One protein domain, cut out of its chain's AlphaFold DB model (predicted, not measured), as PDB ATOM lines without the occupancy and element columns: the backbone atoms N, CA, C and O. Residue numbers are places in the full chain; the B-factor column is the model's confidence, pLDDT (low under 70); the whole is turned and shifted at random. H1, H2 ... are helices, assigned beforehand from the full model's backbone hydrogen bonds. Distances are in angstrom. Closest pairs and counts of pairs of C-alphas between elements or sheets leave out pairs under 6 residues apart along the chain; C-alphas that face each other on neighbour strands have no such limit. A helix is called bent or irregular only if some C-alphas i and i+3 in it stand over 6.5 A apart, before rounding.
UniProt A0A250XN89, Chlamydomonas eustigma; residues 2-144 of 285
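This is residues 2 to 144 of the 285 residues of a protein of Chlamydomonas eustigma (UniProt A0A250XN89). The model is a loose, open triangle of helices. H1, H7 and the bent H6 pack together as its base; H2 folds back from one end of H1 and swings away as one long side, with residues 34 to 44 standing free, and H3 with the link after it returns as the other side to the small H4 and H5 at the base's other end. The printed part has 143 residues with seven named helices, H1 to H7 along the chain, and no named strand; the class is all helix. The whole is loose, with a radius of gyration of the C-alphas of 18.4 A and spans of 53 by 41 by 23 A.

H6, residues 93 to 117, is the longest helix, 25 residues. By its hydrogen bonds it was assigned as one helix, but it is bent: C-alphas 107 and 110 are 6.8 A apart. Its arms are H6a, residues 93 to 107, 20.9 A long, and H6b, residues 110 to 117, 10.7 A. H7, residues 121 to 138, is 25.7 A long and ends at C-alpha 138 (-34.825, 15.785, -10.750). H1, residues 2 to 18, begins at C-alpha 2 (-49.154, 19.080, -17.341) and is 24.7 A long; it is irregular, with C-alphas 4 and 7 at 7.1 A, and has a kink of 26 degrees near residue 9. H2, residues 23 to 45, is 32.6 A long, and H3, residues 52 to 62, 15.7 A. H4 is residues 77 to 81, H5 residues 87 to 90.

H6a and H6b stand at a steep tilt of 50 degrees. H6b and H7 form a helical hairpin at a shallow tilt of 27 degrees; their closest C-alphas, Ser 111 and Cys 127, are 5.4 A apart. H6a touches H7 at Thr 104 and Phe 138, closest C-alphas 5.2 A apart. H1 touches H6b, closest C-alphas Gly 15 and Met 116 at 3.9 A, and H7, closest C-alphas Phe 4 and Ser 132 at 4.8 A. H1 and H2 form a helical hairpin, touching with residues 14 to 18 and 26 to 30 alone. H4 touches H7, closest C-alphas Phe 77 and Met 137 at 5.3 A. H3 and H5 touch no helix. Every O i to N i+4 pair is within hydrogen-bond range in H2, H3, H4, H6a, H6b and H7; in H1 10 of 13 are, and H5 is too short for such a pair.

The C-alphas farthest apart, Lys 22 and Val 83, are 54.2 A apart. The printed part has no cut. The link from H3 to H4, residues 63 to 76, is long. Mean pLDDT of the printed part is 90.6; residue 71 is under 70.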
ATOM      1  N   GLY A   2     -49.451  19.151 -15.895       85.00
ATOM      2  CA  GLY A   2     -49.154  19.080 -17.341       85.00
ATOM      3  C   GLY A   2     -47.900  19.850 -17.786       85.00
ATOM      4  O   GLY A   2     -47.421  19.656 -18.897       85.00
ATOM      5  N   LEU A   3     -47.328  20.676 -16.900       90.69
ATOM      6  CA  LEU A   3     -46.096  21.430 -17.128       90.69
ATOM      7  C   LEU A   3     -44.893  20.535 -17.484       90.69
ATOM      8  O   LEU A   3     -43.978  21.000 -18.151       90.69
ATOM      9  N   PHE A   4     -44.919  19.251 -17.113       94.25
ATOM     10  CA  PHE A   4     -43.850  18.295 -17.428       94.25
ATOM     11  C   PHE A   4     -43.686  18.082 -18.942       94.25
ATOM     12  O   PHE A   4     -42.586  17.798 -19.403       94.25
ATOM     13  N   TYR A   5     -44.757  18.261 -19.723       95.50
ATOM     14  CA  TYR A   5     -44.715  18.149 -21.184       95.50
ATOM     15  C   TYR A   5     -44.398  19.474 -21.883       95.50
ATOM     16  O   TYR A   5     -44.091  19.475 -23.075       95.50
ATOM     17  N   ALA A   6     -44.483  20.606 -21.174       94.75
ATOM     18  CA  ALA A   6     -44.322  21.929 -21.772       94.75
ATOM     19  C   ALA A   6     -42.996  22.091 -22.542       94.75
ATOM     20  O   ALA A   6     -43.046  22.597 -23.665       94.75
ATOM     21  N   PRO A   7     -41.835  21.609 -22.045       94.88
ATOM     22  CA  PRO A   7     -40.583  21.709 -22.791       94.88
ATOM     23  C   PRO A   7     -40.592  20.911 -24.104       94.88
ATOM     24  O   PRO A   7     -40.049  21.377 -25.104       94.88
ATOM     25  N   ALA A   8     -41.250  19.746 -24.137       96.31
ATOM     26  CA  ALA A   8     -41.368  18.931 -25.346       96.31
ATOM     27  C   ALA A   8     -42.270  19.585 -26.404       96.31
ATOM     28  O   ALA A   8     -41.888  19.667 -27.574       96.31
ATOM     29  N   PHE A   9     -43.434  20.104 -25.995       96.00
ATOM     30  CA  PHE A   9     -44.320  20.855 -26.892       96.00
ATOM     31  C   PHE A   9     -43.644  22.117 -27.421       96.00
ATOM     32  O   PHE A   9     -43.690  22.380 -28.622       96.00
ATOM     33  N   PHE A  10     -42.972  22.865 -26.544       95.38
ATOM     34  CA  PHE A  10     -42.212  24.047 -26.930       95.38
ATOM     35  C   PHE A  10     -41.142  23.709 -27.973       95.38
ATOM     36  O   PHE A  10     -41.118  24.323 -29.037       95.38
ATOM     37  N   ALA A  11     -40.305  22.700 -27.714       96.12
ATOM     38  CA  ALA A  11     -39.248  22.286 -28.633       96.12
ATOM     39  C   ALA A  11     -39.795  21.839 -29.998       96.12
ATOM     40  O   ALA A  11     -39.236  22.195 -31.034       96.12
ATOM     41  N   HIS A  12     -40.906  21.099 -30.010       96.69
ATOM     42  CA  HIS A  12     -41.537  20.639 -31.244       96.69
ATOM     43  C   HIS A  12     -42.133  21.787 -32.069       96.69
ATOM     44  O   HIS A  12     -41.863  21.881 -33.265       96.69
ATOM     45  N   LEU A  13     -42.904  22.678 -31.439       95.62
ATOM     46  CA  LEU A  13     -43.536  23.814 -32.115       95.62
ATOM     47  C   LEU A  13     -42.506  24.840 -32.596       95.62
ATOM     48  O   LEU A  13     -42.618  25.359 -33.709       95.62
ATOM     49  N   LEU A  14     -41.474  25.102 -31.788       94.62
ATOM     50  CA  LEU A  14     -40.362  25.958 -32.183       94.62
ATOM     51  C   LEU A  14     -39.582  25.333 -33.344       94.62
ATOM     52  O   LEU A  14     -39.331  26.010 -34.338       94.62
ATOM     53  N   GLY A  15     -39.267  24.038 -33.259       94.31
ATOM     54  CA  GLY A  15     -38.625  23.296 -34.343       94.31
ATOM     55  C   GLY A  15     -39.412  23.389 -35.648       94.31
ATOM     56  O   GLY A  15     -38.832  23.669 -36.694       94.31
ATOM     57  N   TRP A  16     -40.739  23.253 -35.586       93.81
ATOM     58  CA  TRP A  16     -41.617  23.404 -36.747       93.81
ATOM     59  C   TRP A  16     -41.566  24.817 -37.347       93.81
ATOM     60  O   TRP A  16     -41.412  24.968 -38.557       93.81
ATOM     61  N   CYS A  17     -41.570  25.865 -36.516       93.50
ATOM     62  CA  CYS A  17     -41.395  27.240 -36.999       93.50
ATOM     63  C   CYS A  17     -40.042  27.449 -37.692       93.50
ATOM     64  O   CYS A  17     -39.949  28.172 -38.685       93.50
ATOM     65  N   LEU A  18     -38.981  26.811 -37.190       92.62
ATOM     66  CA  LEU A  18     -37.629  26.934 -37.735       92.62
ATOM     67  C   LEU A  18     -37.448  26.234 -39.093       92.62
ATOM     68  O   LEU A  18     -36.488  26.564 -39.797       92.62
ATOM     69  N   GLN A  19     -38.364  25.343 -39.493       92.62
ATOM     70  CA  GLN A  19     -38.324  24.639 -40.785       92.62
ATOM     71  C   GLN A  19     -38.663  25.527 -41.992       92.62
ATOM     72  O   GLN A  19     -38.335  25.168 -43.125       92.62
ATOM     73  N   HIS A  20     -39.294  26.688 -41.795       91.06
ATOM     74  CA  HIS A  20     -39.617  27.579 -42.911       91.06
ATOM     75  C   HIS A  20     -38.350  28.097 -43.616       91.06
ATOM     76  O   HIS A  20     -37.361  28.442 -42.982       91.06
ATOM     77  N   ARG A  21     -38.369  28.206 -44.951       89.69
ATOM     78  CA  ARG A  21     -37.197  28.662 -45.733       89.69
ATOM     79  C   ARG A  21     -36.851  30.135 -45.484       89.69
ATOM     80  O   ARG A  21     -35.681  30.480 -45.357       89.69
ATOM     81  N   LYS A  22     -37.864  31.005 -45.432       94.75
ATOM     82  CA  LYS A  22     -37.706  32.464 -45.318       94.75
ATOM     83  C   LYS A  22     -37.722  32.903 -43.857       94.75
ATOM     84  O   LYS A  22     -38.583  32.459 -43.099       94.75
ATOM     85  N   LEU A  23     -36.837  33.831 -43.486       93.62
ATOM     86  CA  LEU A  23     -36.770  34.374 -42.124       93.62
ATOM     87  C   LEU A  23     -38.078  35.066 -41.706       93.62
ATOM     88  O   LEU A  23     -38.552  34.839 -40.598       93.62
ATOM     89  N   SER A  24     -38.706  35.830 -42.605       92.56
ATOM     90  CA  SER A  24     -39.993  36.486 -42.334       92.56
ATOM     91  C   SER A  24     -41.093  35.483 -41.981       92.56
ATOM     92  O   SER A  24     -41.832  35.696 -41.027       92.56
ATOM     93  N   SER A  25     -41.157  34.352 -42.687       93.19
ATOM     94  CA  SER A  25     -42.111  33.278 -42.394       93.19
ATOM     95  C   SER A  25     -41.824  32.591 -41.056       93.19
ATOM     96  O   SER A  25     -42.769  32.290 -40.334       93.19
ATOM     97  N   LYS A  26     -40.546  32.396 -40.687       94.06
ATOM     98  CA  LYS A  26     -40.168  31.863 -39.362       94.06
ATOM     99  C   LYS A  26     -40.654  32.776 -38.239       94.06
ATOM    100  O   LYS A  26     -41.300  32.315 -37.303       94.06
ATOM    101  N   VAL A  27     -40.355  34.072 -38.354       94.38
ATOM    102  CA  VAL A  27     -40.743  35.080 -37.360       94.38
ATOM    103  C   VAL A  27     -42.264  35.192 -37.286       94.38
ATOM    104  O   VAL A  27     -42.813  35.159 -36.193       94.38
ATOM    105  N   ALA A  28     -42.960  35.234 -38.425       94.69
ATOM    106  CA  ALA A  28     -44.418  35.286 -38.456       94.69
ATOM    107  C   ALA A  28     -45.061  34.059 -37.786       94.69
ATOM    108  O   ALA A  28     -45.992  34.214 -36.996       94.69
ATOM    109  N   ALA A  29     -44.553  32.848 -38.046       93.62
ATOM    110  CA  ALA A  29     -45.032  31.627 -37.399       93.62
ATOM    111  C   ALA A  29     -44.790  31.649 -35.879       93.62
ATOM    112  O   ALA A  29     -45.704  31.359 -35.105       93.62
ATOM    113  N   PHE A  30     -43.598  32.071 -35.445       95.06
ATOM    114  CA  PHE A  30     -43.262  32.203 -34.028       95.06
ATOM    115  C   PHE A  30     -44.147  33.236 -33.314       95.06
ATOM    116  O   PHE A  30     -44.705  32.946 -32.256       95.06
ATOM    117  N   VAL A  31     -44.339  34.416 -33.912       95.25
ATOM    118  CA  VAL A  31     -45.215  35.469 -33.375       95.25
ATOM    119  C   VAL A  31     -46.660  34.984 -33.304       95.25
ATOM    120  O   VAL A  31     -47.321  35.203 -32.293       95.25
ATOM    121  N   LYS A  32     -47.148  34.271 -34.326       95.56
ATOM    122  CA  LYS A  32     -48.493  33.683 -34.320       95.56
ATOM    123  C   LYS A  32     -48.676  32.700 -33.159       95.56
ATOM    124  O   LYS A  32     -49.702  32.751 -32.478       95.56
ATOM    125  N   LEU A  33     -47.695  31.830 -32.907       94.44
ATOM    126  CA  LEU A  33     -47.729  30.915 -31.761       94.44
ATOM    127  C   LEU A  33     -47.715  31.675 -30.432       94.44
ATOM    128  O   LEU A  33     -48.560  31.416 -29.578       94.44
ATOM    129  N   GLY A  34     -46.803  32.638 -30.275       94.81
ATOM    130  CA  GLY A  34     -46.701  33.460 -29.069       94.81
ATOM    131  C   GLY A  34     -47.997  34.215 -28.772       94.81
ATOM    132  O   GLY A  34     -48.496  34.158 -27.650       94.81
ATOM    133  N   LEU A  35     -48.598  34.837 -29.790       96.88
ATOM    134  CA  LEU A  35     -49.881  35.525 -29.669       96.88
ATOM    135  C   LEU A  35     -50.996  34.564 -29.250       96.88
ATOM    136  O   LEU A  35     -51.771  34.889 -28.357       96.88
ATOM    137  N   THR A  36     -51.050  33.366 -29.836       96.06
ATOM    138  CA  THR A  36     -52.048  32.347 -29.469       96.06
ATOM    139  C   THR A  36     -51.925  31.958 -27.993       96.06
ATOM    140  O   THR A  36     -52.934  31.890 -27.290       96.06
ATOM    141  N   VAL A  37     -50.700  31.757 -27.494       95.56
ATOM    142  CA  VAL A  37     -50.448  31.432 -26.081       95.56
ATOM    143  C   VAL A  37     -50.847  32.591 -25.168       95.56
ATOM    144  O   VAL A  37     -51.556  32.362 -24.191       95.56
ATOM    145  N   ILE A  38     -50.448  33.826 -25.494       95.75
ATOM    146  CA  ILE A  38     -50.779  35.023 -24.704       95.75
ATOM    147  C   ILE A  38     -52.293  35.230 -24.641       95.75
ATOM    148  O   ILE A  38     -52.828  35.420 -23.554       95.75
ATOM    149  N   VAL A  39     -52.990  35.146 -25.777       96.56
ATOM    150  CA  VAL A  39     -54.451  35.299 -25.843       96.56
ATOM    151  C   VAL A  39     -55.141  34.208 -25.031       96.56
ATOM    152  O   VAL A  39     -56.004  34.513 -24.213       96.56
ATOM    153  N   THR A  40     -54.734  32.946 -25.186       95.88
ATOM    154  CA  THR A  40     -55.324  31.835 -24.423       95.88
ATOM    155  C   THR A  40     -55.097  32.015 -22.922       95.88
ATOM    156  O   THR A  40     -56.030  31.873 -22.136       95.88
ATOM    157  N   PHE A  41     -53.883  32.395 -22.508       93.31
ATOM    158  CA  PHE A  41     -53.567  32.643 -21.102       93.31
ATOM    159  C   PHE A  41     -54.354  33.839 -20.551       93.31
ATOM    160  O   PHE A  41     -54.914  33.743 -19.464       93.31
ATOM    161  N   ALA A  42     -54.469  34.929 -21.311       92.62
ATOM    162  CA  ALA A  42     -55.254  36.100 -20.932       92.62
ATOM    163  C   ALA A  42     -56.739  35.760 -20.763       92.62
ATOM    164  O   ALA A  42     -57.337  36.178 -19.780       92.62
ATOM    165  N   LEU A  43     -57.320  34.954 -21.658       93.81
ATOM    166  CA  LEU A  43     -58.706  34.492 -21.539       93.81
ATOM    167  C   LEU A  43     -58.905  33.580 -20.320       93.81
ATOM    168  O   LEU A  43     -59.860  33.768 -19.571       93.81
ATOM    169  N   CYS A  44     -57.989  32.638 -20.072       92.06
ATOM    170  CA  CYS A  44     -58.054  31.767 -18.895       92.06
ATOM    171  C   CYS A  44     -57.898  32.537 -17.575       92.06
ATOM    172  O   CYS A  44     -58.517  32.172 -16.578       92.06
ATOM    173  N   TRP A  45     -57.076  33.589 -17.558       90.25
ATOM    174  CA  TRP A  45     -56.825  34.408 -16.369       90.25
ATOM    175  C   TRP A  45     -57.739  35.633 -16.256       90.25
ATOM    176  O   TRP A  45     -57.761  36.251 -15.195       90.25
ATOM    177  N   ALA A  46     -58.538  35.954 -17.278       88.56
ATOM    178  CA  ALA A  46     -59.487  37.070 -17.296       88.56
ATOM    179  C   ALA A  46     -60.354  37.194 -16.023       88.56
ATOM    180  O   ALA A  46     -60.447  38.306 -15.497       88.56
ATOM    181  N   PRO A  47     -60.945  36.112 -15.466       86.31
ATOM    182  CA  PRO A  47     -61.712  36.222 -14.221       86.31
ATOM    183  C   PRO A  47     -60.842  36.522 -12.986       86.31
ATOM    184  O   PRO A  47     -61.329  37.102 -12.021       86.31
ATOM    185  N   CYS A  48     -59.557  36.163 -13.012       79.25
ATOM    186  CA  CYS A  48     -58.652  36.206 -11.858       79.25
ATOM    187  C   CYS A  48     -57.780  37.475 -11.789       79.25
ATOM    188  O   CYS A  48     -57.225  37.771 -10.731       79.25
ATOM    189  N   ILE A  49     -57.644  38.228 -12.888       78.38
ATOM    190  CA  ILE A  49     -56.781  39.427 -12.974       78.38
ATOM    191  C   ILE A  49     -57.444  40.717 -12.477       78.38
ATOM    192  O   ILE A  49     -56.792  41.756 -12.412       78.38
ATOM    193  N   ARG A  50     -58.742  40.686 -12.142       80.38
ATOM    194  CA  ARG A  50     -59.501  41.897 -11.787       80.38
ATOM    195  C   ARG A  50     -59.091  42.506 -10.440       80.38
ATOM    196  O   ARG A  50     -59.310  43.694 -10.229       80.38
ATOM    197  N   SER A  51     -58.455  41.718  -9.574       81.88
ATOM    198  CA  SER A  51     -57.840  42.162  -8.322       81.88
ATOM    199  C   SER A  51     -56.402  41.623  -8.237       81.88
ATOM    200  O   SER A  51     -56.199  40.404  -8.290       81.88
ATOM    201  N   PRO A  52     -55.378  42.486  -8.083       74.38
ATOM    202  CA  PRO A  52     -53.982  42.047  -8.002       74.38
ATOM    203  C   PRO A  52     -53.694  41.185  -6.759       74.38
ATOM    204  O   PRO A  52     -52.814  40.321  -6.798       74.38
ATOM    205  N   GLY A  53     -54.459  41.362  -5.673       78.94
ATOM    206  CA  GLY A  53     -54.343  40.540  -4.462       78.94
ATOM    207  C   GLY A  53     -54.762  39.080  -4.675       78.94
ATOM    208  O   GLY A  53     -54.140  38.161  -4.128       78.94
ATOM    209  N   ASP A  54     -55.754  38.852  -5.535       81.62
ATOM    210  CA  ASP A  54     -56.292  37.515  -5.806       81.62
ATOM    211  C   ASP A  54     -55.344  36.712  -6.701       81.62
ATOM    212  O   ASP A  54     -55.065  35.543  -6.427       81.62
ATOM    213  N   THR A  55     -54.745  37.364  -7.703       85.06
ATOM    214  CA  THR A  55     -53.758  36.743  -8.604       85.06
ATOM    215  C   THR A  55     -52.562  36.179  -7.834       85.06
ATOM    216  O   THR A  55     -52.170  35.027  -8.038       85.06
ATOM    217  N   TYR A  56     -51.994  36.954  -6.904       85.31
ATOM    218  CA  TYR A  56     -50.856  36.500  -6.101       85.31
ATOM    219  C   TYR A  56     -51.225  35.330  -5.178       85.31
ATOM    220  O   TYR A  56     -50.448  34.386  -5.007       85.31
ATOM    221  N   THR A  57     -52.430  35.360  -4.609       86.38
ATOM    222  CA  THR A  57     -52.935  34.284  -3.749       86.38
ATOM    223  C   THR A  57     -53.122  32.986  -4.530       86.38
ATOM    224  O   THR A  57     -52.692  31.928  -4.066       86.38
ATOM    225  N   ILE A  58     -53.689  33.061  -5.736       88.88
ATOM    226  CA  ILE A  58     -53.822  31.919  -6.647       88.88
ATOM    227  C   ILE A  58     -52.438  31.361  -6.992       88.88
ATOM    228  O   ILE A  58     -52.214  30.158  -6.868       88.88
ATOM    229  N   LEU A  59     -51.481  32.224  -7.343       86.38
ATOM    230  CA  LEU A  59     -50.137  31.791  -7.719       86.38
ATOM    231  C   LEU A  59     -49.423  31.050  -6.579       86.38
ATOM    232  O   LEU A  59     -48.833  29.995  -6.813       86.38
ATOM    233  N   ARG A  60     -49.533  31.541  -5.335       86.50
ATOM    234  CA  ARG A  60     -48.968  30.861  -4.153       86.50
ATOM    235  C   ARG A  60     -49.638  29.524  -3.830       86.50
ATOM    236  O   ARG A  60     -49.009  28.685  -3.192       86.50
ATOM    237  N   ARG A  61     -50.890  29.322  -4.252       86.88
ATOM    238  CA  ARG A  61     -51.587  28.031  -4.130       86.88
ATOM    239  C   ARG A  61     -51.193  27.057  -5.240       86.88
ATOM    240  O   ARG A  61     -51.069  25.870  -4.965       86.88
ATOM    241  N   ILE A  62     -50.970  27.544  -6.465       86.19
ATOM    242  CA  ILE A  62     -50.520  26.716  -7.597       86.19
ATOM    243  C   ILE A  62     -49.073  26.243  -7.390       86.19
ATOM    244  O   ILE A  62     -48.779  25.074  -7.625       86.19
ATOM    245  N   PHE A  63     -48.181  27.131  -6.936       85.06
ATOM    246  CA  PHE A  63     -46.775  26.822  -6.661       85.06
ATOM    247  C   PHE A  63     -46.462  27.014  -5.168       85.06
ATOM    248  O   PHE A  63     -46.058  28.105  -4.751       85.06
ATOM    249  N   PRO A  64     -46.631  25.972  -4.336       80.31
ATOM    250  CA  PRO A  64     -46.372  26.054  -2.903       80.31
ATOM    251  C   PRO A  64     -44.862  25.986  -2.618       80.31
ATOM    252  O   PRO A  64     -44.341  24.968  -2.174       80.31
ATOM    253  N   ILE A  65     -44.134  27.080  -2.854       76.62
ATOM    254  CA  ILE A  65     -42.658  27.151  -2.711       76.62
ATOM    255  C   ILE A  65     -42.187  26.833  -1.277       76.62
ATOM    256  O   ILE A  65     -41.066  26.380  -1.069       76.62
ATOM    257  N   LYS A  66     -43.063  27.013  -0.281       72.81
ATOM    258  CA  LYS A  66     -42.773  26.724   1.131       72.81
ATOM    259  C   LYS A  66     -42.667  25.228   1.454       72.81
ATOM    260  O   LYS A  66     -42.201  24.893   2.537       72.81
ATOM    261  N   ARG A  67     -43.100  24.344   0.550       73.81
ATOM    262  CA  ARG A  67     -43.069  22.894   0.762       73.81
ATOM    263  C   ARG A  67     -41.636  22.367   0.683       73.81
ATOM    264  O   ARG A  67     -40.886  22.780  -0.201       73.81
ATOM    265  N   GLY A  68     -41.242  21.488   1.602       73.69
ATOM    266  CA  GLY A  68     -39.881  20.942   1.642       73.69
ATOM    267  C   GLY A  68     -39.652  19.838   0.602       73.69
ATOM    268  O   GLY A  68     -40.574  19.102   0.269       73.69
ATOM    269  N   LEU A  69     -38.403  19.664   0.143       74.88
ATOM    270  CA  LEU A  69     -38.021  18.637  -0.852       74.88
ATOM    271  C   LEU A  69     -38.352  17.193  -0.426       74.88
ATOM    272  O   LEU A  69     -38.619  16.345  -1.264       74.88
ATOM    273  N   PHE A  70     -38.311  16.910   0.879       73.19
ATOM    274  CA  PHE A  70     -38.457  15.560   1.445       73.19
ATOM    275  C   PHE A  70     -39.757  15.386   2.237       73.19
ATOM    276  O   PHE A  70     -39.783  14.643   3.213       73.19
ATOM    277  N   GLU A  71     -40.793  16.153   1.908       68.00
ATOM    278  CA  GLU A  71     -42.088  16.044   2.587       68.00
ATOM    279  C   GLU A  71     -42.894  14.838   2.089       68.00
ATOM    280  O   GLU A  71     -43.529  14.155   2.884       68.00
ATOM    281  N   ASP A  72     -42.781  14.532   0.794       73.00
ATOM    282  CA  ASP A  72     -43.351  13.340   0.173       73.00
ATOM    283  C   ASP A  72     -42.193  12.395  -0.217       73.00
ATOM    284  O   ASP A  72     -41.258  12.798  -0.917       73.00
ATOM    285  N   TYR A  73     -42.220  11.138   0.238       78.19
ATOM    286  CA  TYR A  73     -41.197  10.148  -0.114       78.19
ATOM    287  C   TYR A  73     -41.489   9.565  -1.495       78.19
ATOM    288  O   TYR A  73     -42.340   8.694  -1.647       78.19
ATOM    289  N   VAL A  74     -40.765  10.040  -2.506       84.44
ATOM    290  CA  VAL A  74     -40.935   9.612  -3.900       84.44
ATOM    291  C   VAL A  74     -39.669   8.928  -4.397       84.44
ATOM    292  O   VAL A  74     -38.567   9.241  -3.954       84.44
ATOM    293  N   ALA A  75     -39.806   8.007  -5.350       87.56
ATOM    294  CA  ALA A  75     -38.684   7.377  -6.042       87.56
ATOM    295  C   ALA A  75     -37.991   8.352  -7.020       87.56
ATOM    296  O   ALA A  75     -37.951   8.108  -8.220       87.56
ATOM    297  N   ASN A  76     -37.478   9.480  -6.523       90.50
ATOM    298  CA  ASN A  76     -36.719  10.465  -7.294       90.50
ATOM    299  C   ASN A  76     -35.227  10.447  -6.901       90.50
ATOM    300  O   ASN A  76     -34.826   9.822  -5.914       90.50
ATOM    301  N   PHE A  77     -34.392  11.146  -7.675       92.81
ATOM    302  CA  PHE A  77     -32.944  11.181  -7.459       92.81
ATOM    303  C   PHE A  77     -32.576  11.707  -6.065       92.81
ATOM    304  O   PHE A  77     -31.692  11.170  -5.397       92.81
ATOM    305  N   TRP A  78     -33.276  12.742  -5.602       90.88
ATOM    306  CA  TRP A  78     -32.997  13.404  -4.330       90.88
ATOM    307  C   TRP A  78     -33.301  12.508  -3.131       90.88
ATOM    308  O   TRP A  78     -32.476  12.391  -2.228       90.88
ATOM    309  N   CYS A  79     -34.452  11.838  -3.127       88.69
ATOM    310  CA  CYS A  79     -34.855  10.887  -2.096       88.69
ATOM    311  C   CYS A  79     -33.932   9.666  -2.083       88.69
ATOM    312  O   CYS A  79     -33.458   9.295  -1.010       88.69
ATOM    313  N   ALA A  80     -33.597   9.101  -3.247       90.19
ATOM    314  CA  ALA A  80     -32.681   7.963  -3.340       90.19
ATOM    315  C   ALA A  80     -31.280   8.305  -2.800       90.19
ATOM    316  O   ALA A  80     -30.700   7.552  -2.020       90.19
ATOM    317  N   THR A  81     -30.748   9.478  -3.155       91.81
ATOM    318  CA  THR A  81     -29.419   9.917  -2.699       91.81
ATOM    319  C   THR A  81     -29.409  10.473  -1.275       91.81
ATOM    320  O   THR A  81     -28.338  10.564  -0.685       91.81
ATOM    321  N   SER A  82     -30.565  10.788  -0.674       89.31
ATOM    322  CA  SER A  82     -30.665  11.335   0.696       89.31
ATOM    323  C   SER A  82     -30.178  10.390   1.805       89.31
ATOM    324  O   SER A  82     -29.873  10.819   2.928       89.31
ATOM    325  N   VAL A  83     -30.096   9.094   1.490       88.88
ATOM    326  CA  VAL A  83     -29.517   8.069   2.366       88.88
ATOM    327  C   VAL A  83     -27.998   8.238   2.453       88.88
ATOM    328  O   VAL A  83     -27.438   8.092   3.535       88.88
ATOM    329  N   LEU A  84     -27.356   8.618   1.341       91.12
ATOM    330  CA  LEU A  84     -25.905   8.797   1.227       91.12
ATOM    331  C   LEU A  84     -25.471  10.236   1.542       91.12
ATOM    332  O   LEU A  84     -24.486  10.453   2.239       91.12
ATOM    333  N   ILE A  85     -26.210  11.224   1.033       89.06
ATOM    334  CA  ILE A  85     -25.879  12.647   1.108       89.06
ATOM    335  C   ILE A  85     -27.015  13.381   1.811       89.06
ATOM    336  O   ILE A  85     -28.148  13.432   1.332       89.06
ATOM    337  N   LYS A  86     -26.718  14.018   2.946       88.88
ATOM    338  CA  LYS A  86     -27.694  14.841   3.673       88.88
ATOM    339  C   LYS A  86     -27.847  16.212   3.011       88.88
ATOM    340  O   LYS A  86     -27.399  17.225   3.527       88.88
ATOM    341  N   TRP A  87     -28.537  16.261   1.871       85.94
ATOM    342  CA  TRP A  87     -28.762  17.493   1.095       85.94
ATOM    343  C   TRP A  87     -29.296  18.666   1.933       85.94
ATOM    344  O   TRP A  87     -28.851  19.795   1.757       85.94
ATOM    345  N   LYS A  88     -30.195  18.381   2.887       83.38
ATOM    346  CA  LYS A  88     -30.787  19.365   3.813       83.38
ATOM    347  C   LYS A  88     -29.769  20.090   4.701       83.38
ATOM    348  O   LYS A  88     -30.037  21.220   5.086       83.38
ATOM    349  N   SER A  89     -28.654  19.454   5.067       84.38
ATOM    350  CA  SER A  89     -27.637  20.086   5.921       84.38
ATOM    351  C   SER A  89     -26.592  20.858   5.121       84.38
ATOM    352  O   SER A  89     -25.881  21.677   5.686       84.38
ATOM    353  N   ILE A  90     -26.480  20.579   3.820       88.50
ATOM    354  CA  ILE A  90     -25.435  21.139   2.956       88.50
ATOM    355  C   ILE A  90     -25.958  22.353   2.182       88.50
ATOM    356  O   ILE A  90     -25.219  23.311   1.973       88.50
ATOM    357  N   LEU A  91     -27.220  22.323   1.739       87.69
ATOM    358  CA  LEU A  91     -27.773  23.328   0.834       87.69
ATOM    359  C   LEU A  91     -28.994  24.036   1.445       87.69
ATOM    360  O   LEU A  91     -29.921  23.359   1.899       87.69
ATOM    361  N   PRO A  92     -29.050  25.382   1.402       89.06
ATOM    362  CA  PRO A  92     -30.257  26.117   1.751       89.06
ATOM    363  C   PRO A  92     -31.354  25.885   0.702       89.06
ATOM    364  O   PRO A  92     -31.069  25.702  -0.484       89.06
ATOM    365  N   GLN A  93     -32.618  25.959   1.127       85.81
ATOM    366  CA  GLN A  93     -33.788  25.628   0.299       85.81
ATOM    367  C   GLN A  93     -33.845  26.403  -1.026       85.81
ATOM    368  O   GLN A  93     -34.136  25.815  -2.069       85.81
ATOM    369  N   ASP A  94     -33.513  27.696  -1.012       87.38
ATOM    370  CA  ASP A  94     -33.518  28.537  -2.217       87.38
ATOM    371  C   ASP A  94     -32.493  28.079  -3.257       87.38
ATOM    372  O   ASP A  94     -32.744  28.136  -4.465       87.38
ATOM    373  N   LEU A  95     -31.328  27.609  -2.801       90.31
ATOM    374  CA  LEU A  95     -30.295  27.082  -3.685       90.31
ATOM    375  C   LEU A  95     -30.687  25.700  -4.204       90.31
ATOM    376  O   LEU A  95     -30.525  25.435  -5.392       90.31
ATOM    377  N   THR A  96     -31.269  24.849  -3.356       90.19
ATOM    378  CA  THR A  96     -31.797  23.543  -3.767       90.19
ATOM    379  C   THR A  96     -32.842  23.687  -4.872       90.19
ATOM    380  O   THR A  96     -32.734  23.014  -5.890       90.19
ATOM    381  N   LEU A  97     -33.797  24.611  -4.733       90.44
ATOM    382  CA  LEU A  97     -34.806  24.903  -5.757       90.44
ATOM    383  C   LEU A  97     -34.174  25.255  -7.112       90.44
ATOM    384  O   LEU A  97     -34.551  24.691  -8.142       90.44
ATOM    385  N   LYS A  98     -33.187  26.161  -7.109       92.00
ATOM    386  CA  LYS A  98     -32.466  26.580  -8.322       92.00
ATOM    387  C   LYS A  98     -31.658  25.436  -8.932       92.00
ATOM    388  O   LYS A  98     -31.663  25.281 -10.149       92.00
ATOM    389  N   LEU A  99     -31.003  24.622  -8.104       93.25
ATOM    390  CA  LEU A  99     -30.231  23.460  -8.548       93.25
ATOM    391  C   LEU A  99     -31.128  22.383  -9.162       93.25
ATOM    392  O   LEU A  99     -30.844  21.924 -10.263       93.25
ATOM    393  N   CYS A 100     -32.236  22.025  -8.508       92.81
ATOM    394  CA  CYS A 100     -33.214  21.084  -9.052       92.81
ATOM    395  C   CYS A 100     -33.759  21.574 -10.398       92.81
ATOM    396  O   CYS A 100     -33.795  20.810 -11.362       92.81
ATOM    397  N   ALA A 101     -34.135  22.855 -10.488       92.31
ATOM    398  CA  ALA A 101     -34.597  23.454 -11.737       92.31
ATOM    399  C   ALA A 101     -33.512  23.408 -12.826       92.31
ATOM    400  O   ALA A 101     -33.785  22.973 -13.944       92.31
ATOM    401  N   GLY A 102     -32.274  23.783 -12.493       95.62
ATOM    402  CA  GLY A 102     -31.138  23.756 -13.415       95.62
ATOM    403  C   GLY A 102     -30.824  22.352 -13.933       95.62
ATOM    404  O   GLY A 102     -30.717  22.161 -15.140       95.62
ATOM    405  N   ILE A 103     -30.744  21.354 -13.047       95.94
ATOM    406  CA  ILE A 103     -30.466  19.955 -13.412       95.94
ATOM    407  C   ILE A 103     -31.615  19.368 -14.236       95.94
ATOM    408  O   ILE A 103     -31.371  18.685 -15.229       95.94
ATOM    409  N   THR A 104     -32.865  19.660 -13.877       95.81
ATOM    410  CA  THR A 104     -34.035  19.206 -14.646       95.81
ATOM    411  C   THR A 104     -34.006  19.772 -16.065       95.81
ATOM    412  O   THR A 104     -34.172  19.033 -17.034       95.81
ATOM    413  N   LEU A 105     -33.732  21.072 -16.215       94.94
ATOM    414  CA  LEU A 105     -33.616  21.697 -17.532       94.94
ATOM    415  C   LEU A 105     -32.439  21.115 -18.318       94.94
ATOM    416  O   LEU A 105     -32.617  20.736 -19.474       94.94
ATOM    417  N   LEU A 106     -31.276  20.961 -17.683       96.69
ATOM    418  CA  LEU A 106     -30.077  20.415 -18.314       96.69
ATOM    419  C   LEU A 106     -30.279  18.977 -18.805       96.69
ATOM    420  O   LEU A 106     -29.880  18.652 -19.916       96.69
ATOM    421  N   THR A 107     -30.930  18.126 -18.012       95.88
ATOM    422  CA  THR A 107     -31.217  16.729 -18.385       95.88
ATOM    423  C   THR A 107     -32.314  16.619 -19.443       95.88
ATOM    424  O   THR A 107     -32.281  15.713 -20.272       95.88
ATOM    425  N   SER A 108     -33.256  17.566 -19.478       96.31
ATOM    426  CA  SER A 108     -34.294  17.638 -20.514       96.31
ATOM    427  C   SER A 108     -33.792  18.209 -21.855       96.31
ATOM    428  O   SER A 108     -34.319  17.866 -22.919       96.31
ATOM    429  N   ALA A 109     -32.737  19.033 -21.825       96.06
ATOM    430  CA  ALA A 109     -32.238  19.781 -22.976       96.06
ATOM    431  C   ALA A 109     -31.802  18.913 -24.175       96.06
ATOM    432  O   ALA A 109     -32.191  19.261 -25.290       96.06
ATOM    433  N   PRO A 110     -31.080  17.780 -24.030       96.19
ATOM    434  CA  PRO A 110     -30.661  16.972 -25.177       96.19
ATOM    435  C   PRO A 110     -31.846  16.494 -26.019       96.19
ATOM    436  O   PRO A 110     -31.826  16.580 -27.247       96.19
ATOM    437  N   SER A 111     -32.917  16.045 -25.357       95.56
ATOM    438  CA  SER A 111     -34.115  15.576 -26.049       95.56
ATOM    439  C   SER A 111     -34.887  16.721 -26.698       95.56
ATOM    440  O   SER A 111     -35.421  16.542 -27.792       95.56
ATOM    441  N   MET A 112     -34.937  17.890 -26.050       96.75
ATOM    442  CA  MET A 112     -35.550  19.093 -26.615       96.75
ATOM    443  C   MET A 112     -34.792  19.584 -27.847       96.75
ATOM    444  O   MET A 112     -35.403  19.854 -28.876       96.75
ATOM    445  N   LEU A 113     -33.462  19.667 -27.773       96.38
ATOM    446  CA  LEU A 113     -32.621  20.122 -28.878       96.38
ATOM    447  C   LEU A 113     -32.735  19.186 -30.081       96.38
ATOM    448  O   LEU A 113     -32.941  19.662 -31.195       96.38
ATOM    449  N   HIS A 114     -32.698  17.865 -29.862       96.12
ATOM    450  CA  HIS A 114     -32.937  16.894 -30.933       96.12
ATOM    451  C   HIS A 114     -34.292  17.153 -31.600       96.12
ATOM    452  O   HIS A 114     -34.365  17.329 -32.820       96.12
ATOM    453  N   GLN A 115     -35.362  17.237 -30.806       96.56
ATOM    454  CA  GLN A 115     -36.710  17.427 -31.334       96.56
ATOM    455  C   GLN A 115     -36.887  18.778 -32.042       96.56
ATOM    456  O   GLN A 115     -37.629  18.866 -33.018       96.56
ATOM    457  N   MET A 116     -36.181  19.816 -31.598       95.81
ATOM    458  CA  MET A 116     -36.172  21.127 -32.241       95.81
ATOM    459  C   MET A 116     -35.449  21.098 -33.598       95.81
ATOM    460  O   MET A 116     -35.889  21.749 -34.542       95.81
ATOM    461  N   MET A 117     -34.361  20.332 -33.722       94.94
ATOM    462  CA  MET A 117     -33.607  20.206 -34.976       94.94
ATOM    463  C   MET A 117     -34.326  19.340 -36.017       94.94
ATOM    464  O   MET A 117     -34.211  19.591 -37.217       94.94
ATOM    465  N   ARG A 118     -35.042  18.299 -35.578       94.12
ATOM    466  CA  ARG A 118     -35.761  17.361 -36.452       94.12
ATOM    467  C   ARG A 118     -37.149  17.048 -35.884       94.12
ATOM    468  O   ARG A 118     -37.360  15.950 -35.365       94.12
ATOM    469  N   PRO A 119     -38.110  17.985 -35.982       94.06
ATOM    470  CA  PRO A 119     -39.427  17.778 -35.406       94.06
ATOM    471  C   PRO A 119     -40.146  16.654 -36.153       94.06
ATOM    472  O   PRO A 119     -40.326  16.690 -37.370       94.06
ATOM    473  N   SER A 120     -40.557  15.634 -35.405       95.44
ATOM    474  CA  SER A 120     -41.358  14.516 -35.906       95.44
ATOM    475  C   SER A 120     -42.415  14.106 -34.873       95.44
ATOM    476  O   SER A 120     -42.196  14.324 -33.678       95.44
ATOM    477  N   PRO A 121     -43.543  13.489 -35.280       92.75
ATOM    478  CA  PRO A 121     -44.576  13.047 -34.338       92.75
ATOM    479  C   PRO A 121     -44.073  11.983 -33.354       92.75
ATOM    480  O   PRO A 121     -44.336  12.059 -32.158       92.75
ATOM    481  N   ARG A 122     -43.272  11.021 -33.834       93.56
ATOM    482  CA  ARG A 122     -42.636  10.010 -32.970       93.56
ATOM    483  C   ARG A 122     -41.602  10.636 -32.036       93.56
ATOM    484  O   ARG A 122     -41.580  10.329 -30.849       93.56
ATOM    485  N   GLY A 123     -40.790  11.557 -32.557       94.25
ATOM    486  CA  GLY A 123     -39.831  12.313 -31.755       94.25
ATOM    487  C   GLY A 123     -40.503  13.173 -30.683       94.25
ATOM    488  O   GLY A 123     -39.936  13.343 -29.610       94.25
ATOM    489  N   LEU A 124     -41.734  13.650 -30.916       96.19
ATOM    490  CA  LEU A 124     -42.503  14.390 -29.911       96.19
ATOM    491  C   LEU A 124     -42.854  13.479 -28.738       96.19
ATOM    492  O   LEU A 124     -42.607  13.865 -27.603       96.19
ATOM    493  N   LEU A 125     -43.362  12.271 -28.997       95.75
ATOM    494  CA  LEU A 125     -43.691  11.329 -27.927       95.75
ATOM    495  C   LEU A 125     -42.440  10.889 -27.145       95.75
ATOM    496  O   LEU A 125     -42.462  10.885 -25.916       95.75
ATOM    497  N   MET A 126     -41.323  10.622 -27.834       94.69
ATOM    498  CA  MET A 126     -40.027  10.348 -27.189       94.69
ATOM    499  C   MET A 126     -39.550  11.529 -26.336       94.69
ATOM    500  O   MET A 126     -39.103  11.354 -25.204       94.69
ATOM    501  N   CYS A 127     -39.677  12.751 -26.855       96.56
ATOM    502  CA  CYS A 127     -39.315  13.963 -26.132       96.56
ATOM    503  C   CYS A 127     -40.223  14.189 -24.919       96.56
ATOM    504  O   CYS A 127     -39.732  14.525 -23.845       96.56
ATOM    505  N   MET A 128     -41.528  13.941 -25.043       96.62
ATOM    506  CA  MET A 128     -42.469  13.989 -23.925       96.62
ATOM    507  C   MET A 128     -42.105  12.970 -22.845       96.62
ATOM    508  O   MET A 128     -42.069  13.347 -21.678       96.62
ATOM    509  N   ALA A 129     -41.782  11.724 -23.207       95.38
ATOM    510  CA  ALA A 129     -41.342  10.699 -22.259       95.38
ATOM    511  C   ALA A 129     -40.047  11.108 -21.538       95.38
ATOM    512  O   ALA A 129     -39.999  11.109 -20.311       95.38
ATOM    513  N   ASN A 130     -39.029  11.559 -22.279       95.81
ATOM    514  CA  ASN A 130     -37.748  11.969 -21.698       95.81
ATOM    515  C   ASN A 130     -37.870  13.200 -20.794       95.81
ATOM    516  O   ASN A 130     -37.336  13.215 -19.688       95.81
ATOM    517  N   THR A 131     -38.574  14.240 -21.249       96.88
ATOM    518  CA  THR A 131     -38.754  15.476 -20.473       96.88
ATOM    519  C   THR A 131     -39.561  15.204 -19.209       96.88
ATOM    520  O   THR A 131     -39.112  15.536 -18.119       96.88
ATOM    521  N   SER A 132     -40.696  14.512 -19.303       96.31
ATOM    522  CA  SER A 132     -41.494  14.177 -18.118       96.31
ATOM    523  C   SER A 132     -40.770  13.245 -17.141       96.31
ATOM    524  O   SER A 132     -40.921  13.420 -15.931       96.31
ATOM    525  N   MET A 133     -39.927  12.325 -17.627       95.50
ATOM    526  CA  MET A 133     -39.086  11.489 -16.769       95.50
ATOM    527  C   MET A 133     -37.991  12.311 -16.076       95.50
ATOM    528  O   MET A 133     -37.763  12.138 -14.881       95.50
ATOM    529  N   ALA A 134     -37.367  13.262 -16.779       96.38
ATOM    530  CA  ALA A 134     -36.407  14.192 -16.185       96.38
ATOM    531  C   ALA A 134     -37.050  15.042 -15.076       96.38
ATOM    532  O   ALA A 134     -36.487  15.167 -13.988       96.38
ATOM    533  N   PHE A 135     -38.262  15.560 -15.304       95.00
ATOM    534  CA  PHE A 135     -39.024  16.275 -14.277       95.00
ATOM    535  C   PHE A 135     -39.401  15.367 -13.099       95.00
ATOM    536  O   PHE A 135     -39.303  15.798 -11.956       95.00
ATOM    537  N   PHE A 136     -39.784  14.110 -13.329       94.81
ATOM    538  CA  PHE A 136     -40.062  13.168 -12.240       94.81
ATOM    539  C   PHE A 136     -38.806  12.836 -11.407       94.81
ATOM    540  O   PHE A 136     -38.883  12.736 -10.185       94.81
ATOM    541  N   MET A 137     -37.642  12.709 -12.047       94.25
ATOM    542  CA  MET A 137     -36.388  12.335 -11.385       94.25
ATOM    543  C   MET A 137     -35.719  13.489 -10.632       94.25
ATOM    544  O   MET A 137     -35.219  13.275  -9.527       94.25
ATOM    545  N   PHE A 138     -35.685  14.690 -11.217       94.56
ATOM    546  CA  PHE A 138     -34.825  15.785 -10.750       94.56
ATOM    547  C   PHE A 138     -35.576  17.036 -10.273       94.56
ATOM    548  O   PHE A 138     -34.943  17.933  -9.710       94.56
ATOM    549  N   SER A 139     -36.902  17.111 -10.435       92.00
ATOM    550  CA  SER A 139     -37.676  18.256  -9.938       92.00
ATOM    551  C   SER A 139     -37.707  18.300  -8.408       92.00
ATOM    552  O   SER A 139     -37.612  17.282  -7.723       92.00
ATOM    553  N   PHE A 140     -37.876  19.511  -7.877       87.56
ATOM    554  CA  PHE A 140     -37.968  19.769  -6.441       87.56
ATOM    555  C   PHE A 140     -39.301  19.301  -5.833       87.56
ATOM    556  O   PHE A 140     -39.347  18.869  -4.688       87.56
ATOM    557  N   GLN A 141     -40.396  19.395  -6.591       86.12
ATOM    558  CA  GLN A 141     -41.724  18.962  -6.152       86.12
ATOM    559  C   GLN A 141     -42.231  17.873  -7.082       86.12
ATOM    560  O   GLN A 141     -42.609  18.128  -8.228       86.12
ATOM    561  N   VAL A 142     -42.224  16.649  -6.568       88.62
ATOM    562  CA  VAL A 142     -42.739  15.465  -7.245       88.62
ATOM    563  C   VAL A 142     -43.602  14.715  -6.243       88.62
ATOM    564  O   VAL A 142     -43.273  14.662  -5.064       88.62
ATOM    565  N   HIS A 143     -44.710  14.156  -6.715       88.88
ATOM    566  CA  HIS A 143     -45.570  13.290  -5.918       88.88
ATOM    567  C   HIS A 143     -45.469  11.857  -6.422       88.88
ATOM    568  O   HIS A 143     -45.157  11.627  -7.590       88.88
ATOM    569  N   GLU A 144     -45.843  10.908  -5.569       88.75
ATOM    570  CA  GLU A 144     -45.891   9.478  -5.898       88.75
ATOM    571  C   GLU A 144     -46.721   9.221  -7.173       88.75
ATOM    572  O   GLU A 144     -46.311   8.475  -8.055       88.75
TER     573      GLU A 144